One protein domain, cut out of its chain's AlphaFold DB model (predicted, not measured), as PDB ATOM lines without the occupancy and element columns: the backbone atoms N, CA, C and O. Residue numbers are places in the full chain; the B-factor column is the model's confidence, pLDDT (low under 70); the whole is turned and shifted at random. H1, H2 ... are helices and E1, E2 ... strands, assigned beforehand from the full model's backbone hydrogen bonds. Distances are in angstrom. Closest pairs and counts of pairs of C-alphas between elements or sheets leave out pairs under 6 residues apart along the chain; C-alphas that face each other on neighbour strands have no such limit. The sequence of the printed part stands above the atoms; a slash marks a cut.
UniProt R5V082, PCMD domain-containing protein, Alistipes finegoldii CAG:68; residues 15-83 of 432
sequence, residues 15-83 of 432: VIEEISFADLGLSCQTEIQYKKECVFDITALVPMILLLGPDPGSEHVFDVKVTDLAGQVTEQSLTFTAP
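AT A GLANCE: This is residues 15 to 83 of the 432 residues of the protein "PCMD domain-containing protein" of Alistipes finegoldii CAG:68 (UniProt R5V082). This model has little regular structure: a long hairpin of two strands, E1 and E2, makes one side, and a winding unnamed stretch, residues 15 to 44, with the short helix H1 makes the other. The 69 printed residues hold H1, E1, E2 in that order, an antiparallel sheet, mixed class, with only 25 residues in named elements. The whole is loose, with a radius of gyration of the C-alphas of 14.1 A, and elongated, spanning 41 by 26 by 18 A.

IN THESE COORDINATES: Start at C-alpha 15, (-89.123, 29.489, 38.562). Find H1, residues 45 to 51, from (-80.562, 33.039, 32.437). E1, residues 59 to 67, runs 25.8 A; E2, residues 73 to 81, runs 26.3 A to (-68.181, 32.161, 34.587).

HOW THE PARTS SIT: Look at the hairpin E1 and E2, antiparallel at 161 degrees: N 60 and O 80 are 2.7 A apart, within hydrogen-bond range. In H1 every O i to N i+4 pair is within hydrogen-bond range. The closest C-alphas of H1 and E2, Val 46 and Phe 80, are 7.6 A apart.

THE WHOLE: The farthest C-alphas, Pro 56 and Ala 70, are 41.5 A apart. The printed part has no cut; only residue 53 has pLDDT under 70.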
ATOM      1  N   VAL A  15     -90.396  29.508  37.830       80.94
ATOM      2  CA  VAL A  15     -89.123  29.489  38.562       80.94
ATOM      3  C   VAL A  15     -89.337  29.939  40.007       80.94
ATOM      4  O   VAL A  15     -88.820  29.331  40.943       80.94
ATOM      5  N   ILE A  16     -90.097  31.021  40.169       78.50
ATOM      6  CA  ILE A  16     -90.573  31.625  41.419       78.50
ATOM      7  C   ILE A  16     -91.905  32.328  41.120       78.50
ATOM      8  O   ILE A  16     -92.232  32.524  39.949       78.50
ATOM      9  N   GLU A  17     -92.664  32.727  42.149       76.75
ATOM     10  CA  GLU A  17     -93.861  33.559  41.947       76.75
ATOM     11  C   GLU A  17     -93.524  34.745  41.021       76.75
ATOM     12  O   GLU A  17     -92.567  35.473  41.276       76.75
ATOM     13  N   GLU A  18     -94.301  34.895  39.942       78.81
ATOM     14  CA  GLU A  18     -94.198  35.945  38.908       78.81
ATOM     15  C   GLU A  18     -93.105  35.795  37.826       78.81
ATOM     16  O   GLU A  18     -93.060  36.635  36.928       78.81
ATOM     17  N   ILE A  19     -92.272  34.743  37.834       83.19
ATOM     18  CA  ILE A  19     -91.317  34.465  36.736       83.19
ATOM     19  C   ILE A  19     -91.544  33.054  36.189       83.19
ATOM     20  O   ILE A  19     -91.146  32.069  36.822       83.19
ATOM     21  N   SER A  20     -92.133  32.953  34.994       89.19
ATOM     22  CA  SER A  20     -92.365  31.663  34.338       89.19
ATOM     23  C   SER A  20     -91.107  31.136  33.636       89.19
ATOM     24  O   SER A  20     -90.217  31.904  33.263       89.19
ATOM     25  N   PHE A  21     -91.020  29.822  33.394       88.75
ATOM     26  CA  PHE A  21     -89.956  29.268  32.540       88.75
ATOM     27  C   PHE A  21     -90.021  29.829  31.111       88.75
ATOM     28  O   PHE A  21     -88.981  30.088  30.503       88.75
ATOM     29  N   ALA A  22     -91.230  30.092  30.605       87.12
ATOM     30  CA  ALA A  22     -91.449  30.648  29.274       87.12
ATOM     31  C   ALA A  22     -90.893  32.076  29.129       87.12
ATOM     32  O   ALA A  22     -90.316  32.395  28.088       87.12
ATOM     33  N   ASP A  23     -90.984  32.910  30.174       85.62
ATOM     34  CA  ASP A  23     -90.401  34.265  30.182       85.62
ATOM     35  C   ASP A  23     -88.870  34.239  30.057       85.62
ATOM     36  O   ASP A  23     -88.256  35.193  29.580       85.62
ATOM     37  N   LEU A  24     -88.252  33.122  30.451       83.19
ATOM     38  CA  LEU A  24     -86.818  32.869  30.320       83.19
ATOM     39  C   LEU A  24     -86.458  32.110  29.037       83.19
ATOM     40  O   LEU A  24     -85.302  31.734  28.857       83.19
ATOM     41  N   GLY A  25     -87.429  31.858  28.154       86.25
ATOM     42  CA  GLY A  25     -87.233  31.080  26.931       86.25
ATOM     43  C   GLY A  25     -86.949  29.594  27.177       86.25
ATOM     44  O   GLY A  25     -86.434  28.920  26.285       86.25
ATOM     45  N   LEU A  26     -87.264  29.078  28.368       88.19
ATOM     46  CA  LEU A  26     -87.083  27.676  28.723       88.19
ATOM     47  C   LEU A  26     -88.378  26.893  28.521       88.19
ATOM     48  O   LEU A  26     -89.424  27.247  29.061       88.19
ATOM     49  N   SER A  27     -88.286  25.775  27.804       90.12
ATOM     50  CA  SER A  27     -89.400  24.837  27.678       90.12
ATOM     51  C   SER A  27     -89.623  24.032  28.958       90.12
ATOM     52  O   SER A  27     -88.673  23.525  29.556       90.12
ATOM     53  N   CYS A  28     -90.886  23.851  29.349       92.12
ATOM     54  CA  CYS A  28     -91.285  23.105  30.547       92.12
ATOM     55  C   CYS A  28     -92.511  22.204  30.308       92.12
ATOM     56  O   CYS A  28     -93.217  22.313  29.301       92.12
ATOM     57  N   GLN A  29     -92.781  21.297  31.249       93.50
ATOM     58  CA  GLN A  29     -93.943  20.404  31.269       93.50
ATOM     59  C   GLN A  29     -94.193  19.744  29.901       93.50
ATOM     60  O   GLN A  29     -93.314  19.069  29.374       93.50
ATOM     61  N   THR A  30     -95.369  19.928  29.293       92.12
ATOM     62  CA  THR A  30     -95.763  19.268  28.032       92.12
ATOM     63  C   THR A  30     -94.838  19.552  26.842       92.12
ATOM     64  O   THR A  30     -94.836  18.793  25.865       92.12
ATOM     65  N   GLU A  31     -94.028  20.609  26.920       90.75
ATOM     66  CA  GLU A  31     -93.038  20.944  25.899       90.75
ATOM     67  C   GLU A  31     -91.814  20.032  25.951       90.75
ATOM     68  O   GLU A  31     -91.212  19.793  24.909       90.75
ATOM     69  N   ILE A  32     -91.497  19.459  27.117       90.56
ATOM     70  CA  ILE A  32     -90.329  18.588  27.331       90.56
ATOM     71  C   ILE A  32     -90.715  17.147  27.695       90.56
ATOM     72  O   ILE A  32     -89.985  16.199  27.400       90.56
ATOM     73  N   GLN A  33     -91.890  16.956  28.298       90.56
ATOM     74  CA  GLN A  33     -92.407  15.657  28.705       90.56
ATOM     75  C   GLN A  33     -92.598  14.757  27.483       90.56
ATOM     76  O   GLN A  33     -93.276  15.104  26.514       90.56
ATOM     77  N   TYR A  34     -92.001  13.566  27.555       88.69
ATOM     78  CA  TYR A  34     -92.102  12.518  26.535       88.69
ATOM     79  C   TYR A  34     -91.610  12.929  25.136       88.69
ATOM     80  O   TYR A  34     -91.945  12.276  24.142       88.69
ATOM     81  N   LYS A  35     -90.805  13.993  25.034       89.38
ATOM     82  CA  LYS A  35     -90.123  14.351  23.788       89.38
ATOM     83  C   LYS A  35     -88.873  13.502  23.595       89.38
ATOM     84  O   LYS A  35     -88.269  13.022  24.548       89.38
ATOM     85  N   LYS A  36     -88.490  13.321  22.329       88.19
ATOM     86  CA  LYS A  36     -87.242  12.633  21.961       88.19
ATOM     87  C   LYS A  36     -86.018  13.540  22.067       88.19
ATOM     88  O   LYS A  36     -84.917  13.039  22.238       88.19
ATOM     89  N   GLU A  37     -86.227  14.845  21.946       86.94
ATOM     90  CA  GLU A  37     -85.204  15.879  22.025       86.94
ATOM     91  C   GLU A  37     -85.834  17.175  22.544       86.94
ATOM     92  O   GLU A  37     -87.031  17.408  22.356       86.94
ATOM     93  N   CYS A  38     -85.024  17.996  23.204       84.88
ATOM     94  CA  CYS A  38     -85.384  19.330  23.665       84.88
ATOM     95  C   CYS A  38     -84.125  20.200  23.659       84.88
ATOM     96  O   CYS A  38     -83.045  19.722  24.010       84.88
ATOM     97  N   VAL A  39     -84.264  21.469  23.281       84.19
ATOM     98  CA  VAL A  39     -83.197  22.465  23.433       84.19
ATOM     99  C   VAL A  39     -83.291  23.052  24.836       84.19
ATOM    100  O   VAL A  39     -84.380  23.385  25.294       84.19
ATOM    101  N   PHE A  40     -82.155  23.168  25.516       82.25
ATOM    102  CA  PHE A  40     -82.051  23.841  26.806       82.25
ATOM    103  C   PHE A  40     -81.054  24.994  26.672       82.25
ATOM    104  O   PHE A  40     -79.843  24.777  26.694       82.25
ATOM    105  N   ASP A  41     -81.574  26.203  26.447       80.31
ATOM    106  CA  ASP A  41     -80.788  27.418  26.220       80.31
ATOM    107  C   ASP A  41     -80.777  28.293  27.477       80.31
ATOM    108  O   ASP A  41     -81.795  28.848  27.883       80.31
ATOM    109  N   ILE A  42     -79.605  28.425  28.097       77.00
ATOM    110  CA  ILE A  42     -79.413  29.228  29.311       77.00
ATOM    111  C   ILE A  42     -79.002  30.678  29.015       77.00
ATOM    112  O   ILE A  42     -78.710  31.434  29.940       77.00
ATOM    113  N   THR A  43     -78.966  31.101  27.749       76.69
ATOM    114  CA  THR A  43     -78.481  32.435  27.360       76.69
ATOM    115  C   THR A  43     -79.291  33.558  28.012       76.69
ATOM    116  O   THR A  43     -78.714  34.567  28.407       76.69
ATOM    117  N   ALA A  44     -80.601  33.377  28.204       78.69
ATOM    118  CA  ALA A  44     -81.452  34.344  28.904       78.69
ATOM    119  C   ALA A  44     -81.281  34.317  30.439       78.69
ATOM    120  O   ALA A  44     -81.476  35.337  31.101       78.69
ATOM    121  N   LEU A  45     -80.858  33.180  31.006       74.88
ATOM    122  CA  LEU A  45     -80.562  33.039  32.437       74.88
ATOM    123  C   LEU A  45     -79.256  33.744  32.822       74.88
ATOM    124  O   LEU A  45     -79.157  34.310  33.908       74.88
ATOM    125  N   VAL A  46     -78.256  33.737  31.940       74.50
ATOM    126  CA  VAL A  46     -76.918  34.283  32.216       74.50
ATOM    127  C   VAL A  46     -76.940  35.759  32.666       74.50
ATOM    128  O   VAL A  46     -76.382  36.055  33.726       74.50
ATOM    129  N   PRO A  47     -77.605  36.696  31.961       71.56
ATOM    130  CA  PRO A  47     -77.739  38.080  32.419       71.56
ATOM    131  C   PRO A  47     -78.423  38.206  33.785       71.56
ATOM    132  O   PRO A  47     -78.044  39.063  34.581       71.56
ATOM    133  N   MET A  48     -79.393  37.340  34.094       73.56
ATOM    134  CA  MET A  48     -80.068  37.350  35.394       73.56
ATOM    135  C   MET A  48     -79.157  36.893  36.527       73.56
ATOM    136  O   MET A  48     -79.222  37.461  37.612       73.56
ATOM    137  N   ILE A  49     -78.277  35.917  36.281       71.62
ATOM    138  CA  ILE A  49     -77.261  35.508  37.259       71.62
ATOM    139  C   ILE A  49     -76.411  36.716  37.643       71.62
ATOM    140  O   ILE A  49     -76.190  36.936  38.825       71.62
ATOM    141  N   LEU A  50     -76.005  37.542  36.675       72.12
ATOM    142  CA  LEU A  50     -75.218  38.751  36.939       72.12
ATOM    143  C   LEU A  50     -75.978  39.792  37.777       72.12
ATOM    144  O   LEU A  50     -75.364  40.450  38.614       72.12
ATOM    145  N   LEU A  51     -77.304  39.893  37.630       70.69
ATOM    146  CA  LEU A  51     -78.147  40.759  38.472       70.69
ATOM    147  C   LEU A  51     -78.204  40.308  39.939       70.69
ATOM    148  O   LEU A  51     -78.500  41.118  40.816       70.69
ATOM    149  N   LEU A  52     -77.910  39.036  40.229       71.25
ATOM    150  CA  LEU A  52     -77.850  38.519  41.601       71.25
ATOM    151  C   LEU A  52     -76.548  38.889  42.328       71.25
ATOM    152  O   LEU A  52     -76.411  38.564  43.508       71.25
ATOM    153  N   GLY A  53     -75.624  39.577  41.650       67.00
ATOM    154  CA  GLY A  53     -74.349  40.030  42.204       67.00
ATOM    155  C   GLY A  53     -73.397  38.889  42.577       67.00
ATOM    156  O   GLY A  53     -72.938  38.863  43.718       67.00
ATOM    157  N   PRO A  54     -73.118  37.928  41.672       75.38
ATOM    158  CA  PRO A  54     -72.139  36.883  41.927       75.38
ATOM    159  C   PRO A  54     -70.749  37.499  42.087       75.38
ATOM    160  O   PRO A  54     -70.463  38.565  41.532       75.38
ATOM    161  N   ASP A  55     -69.871  36.809  42.814       73.56
ATOM    162  CA  ASP A  55     -68.482  37.241  42.939       73.56
ATOM    163  C   ASP A  55     -67.841  37.331  41.539       73.56
ATOM    164  O   ASP A  55     -67.909  36.383  40.759       73.56
ATOM    165  N   PRO A  56     -67.206  38.449  41.159       73.44
ATOM    166  CA  PRO A  56     -66.605  38.572  39.836       73.44
ATOM    167  C   PRO A  56     -65.584  37.459  39.559       73.44
ATOM    168  O   PRO A  56     -64.682  37.224  40.361       73.44
ATOM    169  N   GLY A  57     -65.687  36.798  38.403       76.00
ATOM    170  CA  GLY A  57     -64.835  35.656  38.054       76.00
ATOM    171  C   GLY A  57     -65.274  34.314  38.649       76.00
ATOM    172  O   GLY A  57     -64.596  33.318  38.400       76.00
ATOM    173  N   SER A  58     -66.370  34.254  39.415       81.44
ATOM    174  CA  SER A  58     -66.885  33.002  39.970       81.44
ATOM    175  C   SER A  58     -67.372  32.049  38.884       81.44
ATOM    176  O   SER A  58     -67.964  32.447  37.878       81.44
ATOM    177  N   GLU A  59     -67.151  30.760  39.119       86.88
ATOM    178  CA  GLU A  59     -67.720  29.688  38.316       86.88
ATOM    179  C   GLU A  59     -69.079  29.270  38.893       86.88
ATOM    180  O   GLU A  59     -69.227  29.056  40.097       86.88
ATOM    181  N   HIS A  60     -70.075  29.152  38.023       84.50
ATOM    182  CA  HIS A  60     -71.423  28.697  38.319       84.50
ATOM    183  C   HIS A  60     -71.723  27.477  37.460       84.50
ATOM    184  O   HIS A  60     -71.677  27.551  36.232       84.50
ATOM    185  N   VAL A  61     -72.039  26.362  38.107       87.44
ATOM    186  CA  VAL A  61     -72.332  25.098  37.432       87.44
ATOM    187  C   VAL A  61     -73.818  24.792  37.572       87.44
ATOM    188  O   VAL A  61     -74.357  24.792  38.678       87.44
ATOM    189  N   PHE A  62     -74.474  24.538  36.443       84.81
ATOM    190  CA  PHE A  62     -75.838  24.033  36.368       84.81
ATOM    191  C   PHE A  62     -75.800  22.575  35.928       84.81
ATOM    192  O   PHE A  62     -75.491  22.282  34.772       84.81
ATOM    193  N   ASP A  63     -76.131  21.663  36.834       89.12
ATOM    194  CA  ASP A  63     -76.243  20.247  36.505       89.12
ATOM    195  C   ASP A  63     -77.630  19.947  35.934       89.12
ATOM    196  O   ASP A  63     -78.658  20.035  36.613       89.12
ATOM    197  N   VAL A  64     -77.664  19.609  34.647       90.19
ATOM    198  CA  VAL A  64     -78.884  19.241  33.934       90.19
ATOM    199  C   VAL A  64     -79.062  17.737  34.034       90.19
ATOM    200  O   VAL A  64     -78.301  16.967  33.451       90.19
ATOM    201  N   LYS A  65     -80.101  17.316  34.755       92.31
ATOM    202  CA  LYS A  65     -80.441  15.908  34.955       92.31
ATOM    203  C   LYS A  65     -81.695  15.532  34.173       92.31
ATOM    204  O   LYS A  65     -82.769  16.075  34.414       92.31
ATOM    205  N   VAL A  66     -81.574  14.542  33.291       90.06
ATOM    206  CA  VAL A  66     -82.675  13.991  32.491       90.06
ATOM    207  C   VAL A  66     -82.891  12.531  32.870       90.06
ATOM    208  O   VAL A  66     -81.933  11.773  33.005       90.06
ATOM    209  N   THR A  67     -84.150  12.134  33.053       91.00
ATOM    210  CA  THR A  67     -84.540  10.735  33.285       91.00
ATOM    211  C   THR A  67     -85.474  10.291  32.168       91.00
ATOM    212  O   THR A  67     -86.470  10.963  31.903       91.00
ATOM    213  N   ASP A  68     -85.151   9.190  31.496       90.19
ATOM    214  CA  ASP A  68     -85.978   8.648  30.419       90.19
ATOM    215  C   ASP A  68     -87.125   7.756  30.940       90.19
ATOM    216  O   ASP A  68     -87.262   7.489  32.137       90.19
ATOM    217  N   LEU A  69     -87.966   7.265  30.022       89.50
ATOM    218  CA  LEU A  69     -89.091   6.377  30.344       89.50
ATOM    219  C   LEU A  69     -88.670   5.012  30.914       89.50
ATOM    220  O   LEU A  69     -89.487   4.351  31.554       89.50
ATOM    221  N   ALA A  70     -87.433   4.577  30.673       93.25
ATOM    222  CA  ALA A  70     -86.874   3.352  31.235       93.25
ATOM    223  C   ALA A  70     -86.248   3.582  32.626       93.25
ATOM    224  O   ALA A  70     -85.777   2.628  33.248       93.25
ATOM    225  N   GLY A  71     -86.260   4.822  33.132       91.56
ATOM    226  CA  GLY A  71     -85.641   5.210  34.397       91.56
ATOM    227  C   GLY A  71     -84.130   5.430  34.298       91.56
ATOM    228  O   GLY A  71     -83.469   5.564  35.329       91.56
ATOM    229  N   GLN A  72     -83.564   5.461  33.089       94.50
ATOM    230  CA  GLN A  72     -82.157   5.770  32.882       94.50
ATOM    231  C   GLN A  72     -81.923   7.267  33.071       94.50
ATOM    232  O   GLN A  72     -82.653   8.103  32.541       94.50
ATOM    233  N   VAL A  73     -80.882   7.599  33.834       94.81
ATOM    234  CA  VAL A  73     -80.508   8.974  34.162       94.81
ATOM    235  C   VAL A  73     -79.284   9.377  33.351       94.81
ATOM    236  O   VAL A  73     -78.297   8.644  33.316       94.81
ATOM    237  N   THR A  74     -79.341  10.563  32.753       92.38
ATOM    238  CA  THR A  74     -78.185  11.266  32.187       92.38
ATOM    239  C   THR A  74     -78.037  12.607  32.892       92.38
ATOM    240  O   THR A  74     -79.031  13.293  33.127       92.38
ATOM    241  N   GLU A  75     -76.808  12.976  33.236       94.19
ATOM    242  CA  GLU A  75     -76.477  14.248  33.873       94.19
ATOM    243  C   GLU A  75     -75.392  14.948  33.054       94.19
ATOM    244  O   GLU A  75     -74.435  14.308  32.616       94.19
ATOM    245  N   GLN A  76     -75.574  16.242  32.806       91.31
ATOM    246  CA  GLN A  76     -74.650  17.069  32.041       91.31
ATOM    247  C   GLN A  76     -74.494  18.422  32.728       91.31
ATOM    248  O   GLN A  76     -75.475  19.130  32.936       91.31
ATOM    249  N   SER A  77     -73.255  18.806  33.022       90.94
ATOM    250  CA  SER A  77     -72.954  20.112  33.604       90.94
ATOM    251  C   SER A  77     -72.862  21.190  32.522       90.94
ATOM    252  O   SER A  77     -72.229  20.986  31.478       90.94
ATOM    253  N   LEU A  78     -73.476  22.340  32.793       87.19
ATOM    254  CA  LEU A  78     -73.330  23.590  32.053       87.19
ATOM    255  C   LEU A  78     -72.619  24.601  32.949       87.19
ATOM    256  O   LEU A  78     -73.142  24.993  33.990       87.19
ATOM    257  N   THR A  79     -71.431  25.026  32.539       85.38
ATOM    258  CA  THR A  79     -70.600  25.936  33.328       85.38
ATOM    259  C   THR A  79     -70.668  27.351  32.764       85.38
ATOM    260  O   THR A  79     -70.453  27.567  31.573       85.38
ATOM    261  N   PHE A  80     -70.933  28.317  33.637       82.25
ATOM    262  CA  PHE A  80     -70.906  29.747  33.363       82.25
ATOM    263  C   PHE A  80     -69.897  30.429  34.288       82.25
ATOM    264  O   PHE A  80     -69.877  30.161  35.484       82.25
ATOM    265  N   THR A  81     -69.088  31.348  33.766       82.50
ATOM    266  CA  THR A  81     -68.181  32.161  34.587       82.50
ATOM    267  C   THR A  81     -68.652  33.605  34.584       82.50
ATOM    268  O   THR A  81     -68.766  34.216  33.518       82.50
ATOM    269  N   ALA A  82     -68.901  34.167  35.767       80.19
ATOM    270  CA  ALA A  82     -69.224  35.579  35.903       80.19
ATOM    271  C   ALA A  82     -68.044  36.423  35.383       80.19
ATOM    272  O   ALA A  82     -66.905  36.195  35.802       80.19
ATOM    273  N   PRO A  83     -68.254  37.400  34.482       75.69
ATOM    274  CA  PRO A  83     -67.163  38.224  33.985       75.69
ATOM    275  C   PRO A  83     -66.475  38.979  35.124       75.69
ATOM    276  O   PRO A  83     -67.131  39.532  36.007       75.69
TER     277      PRO A  83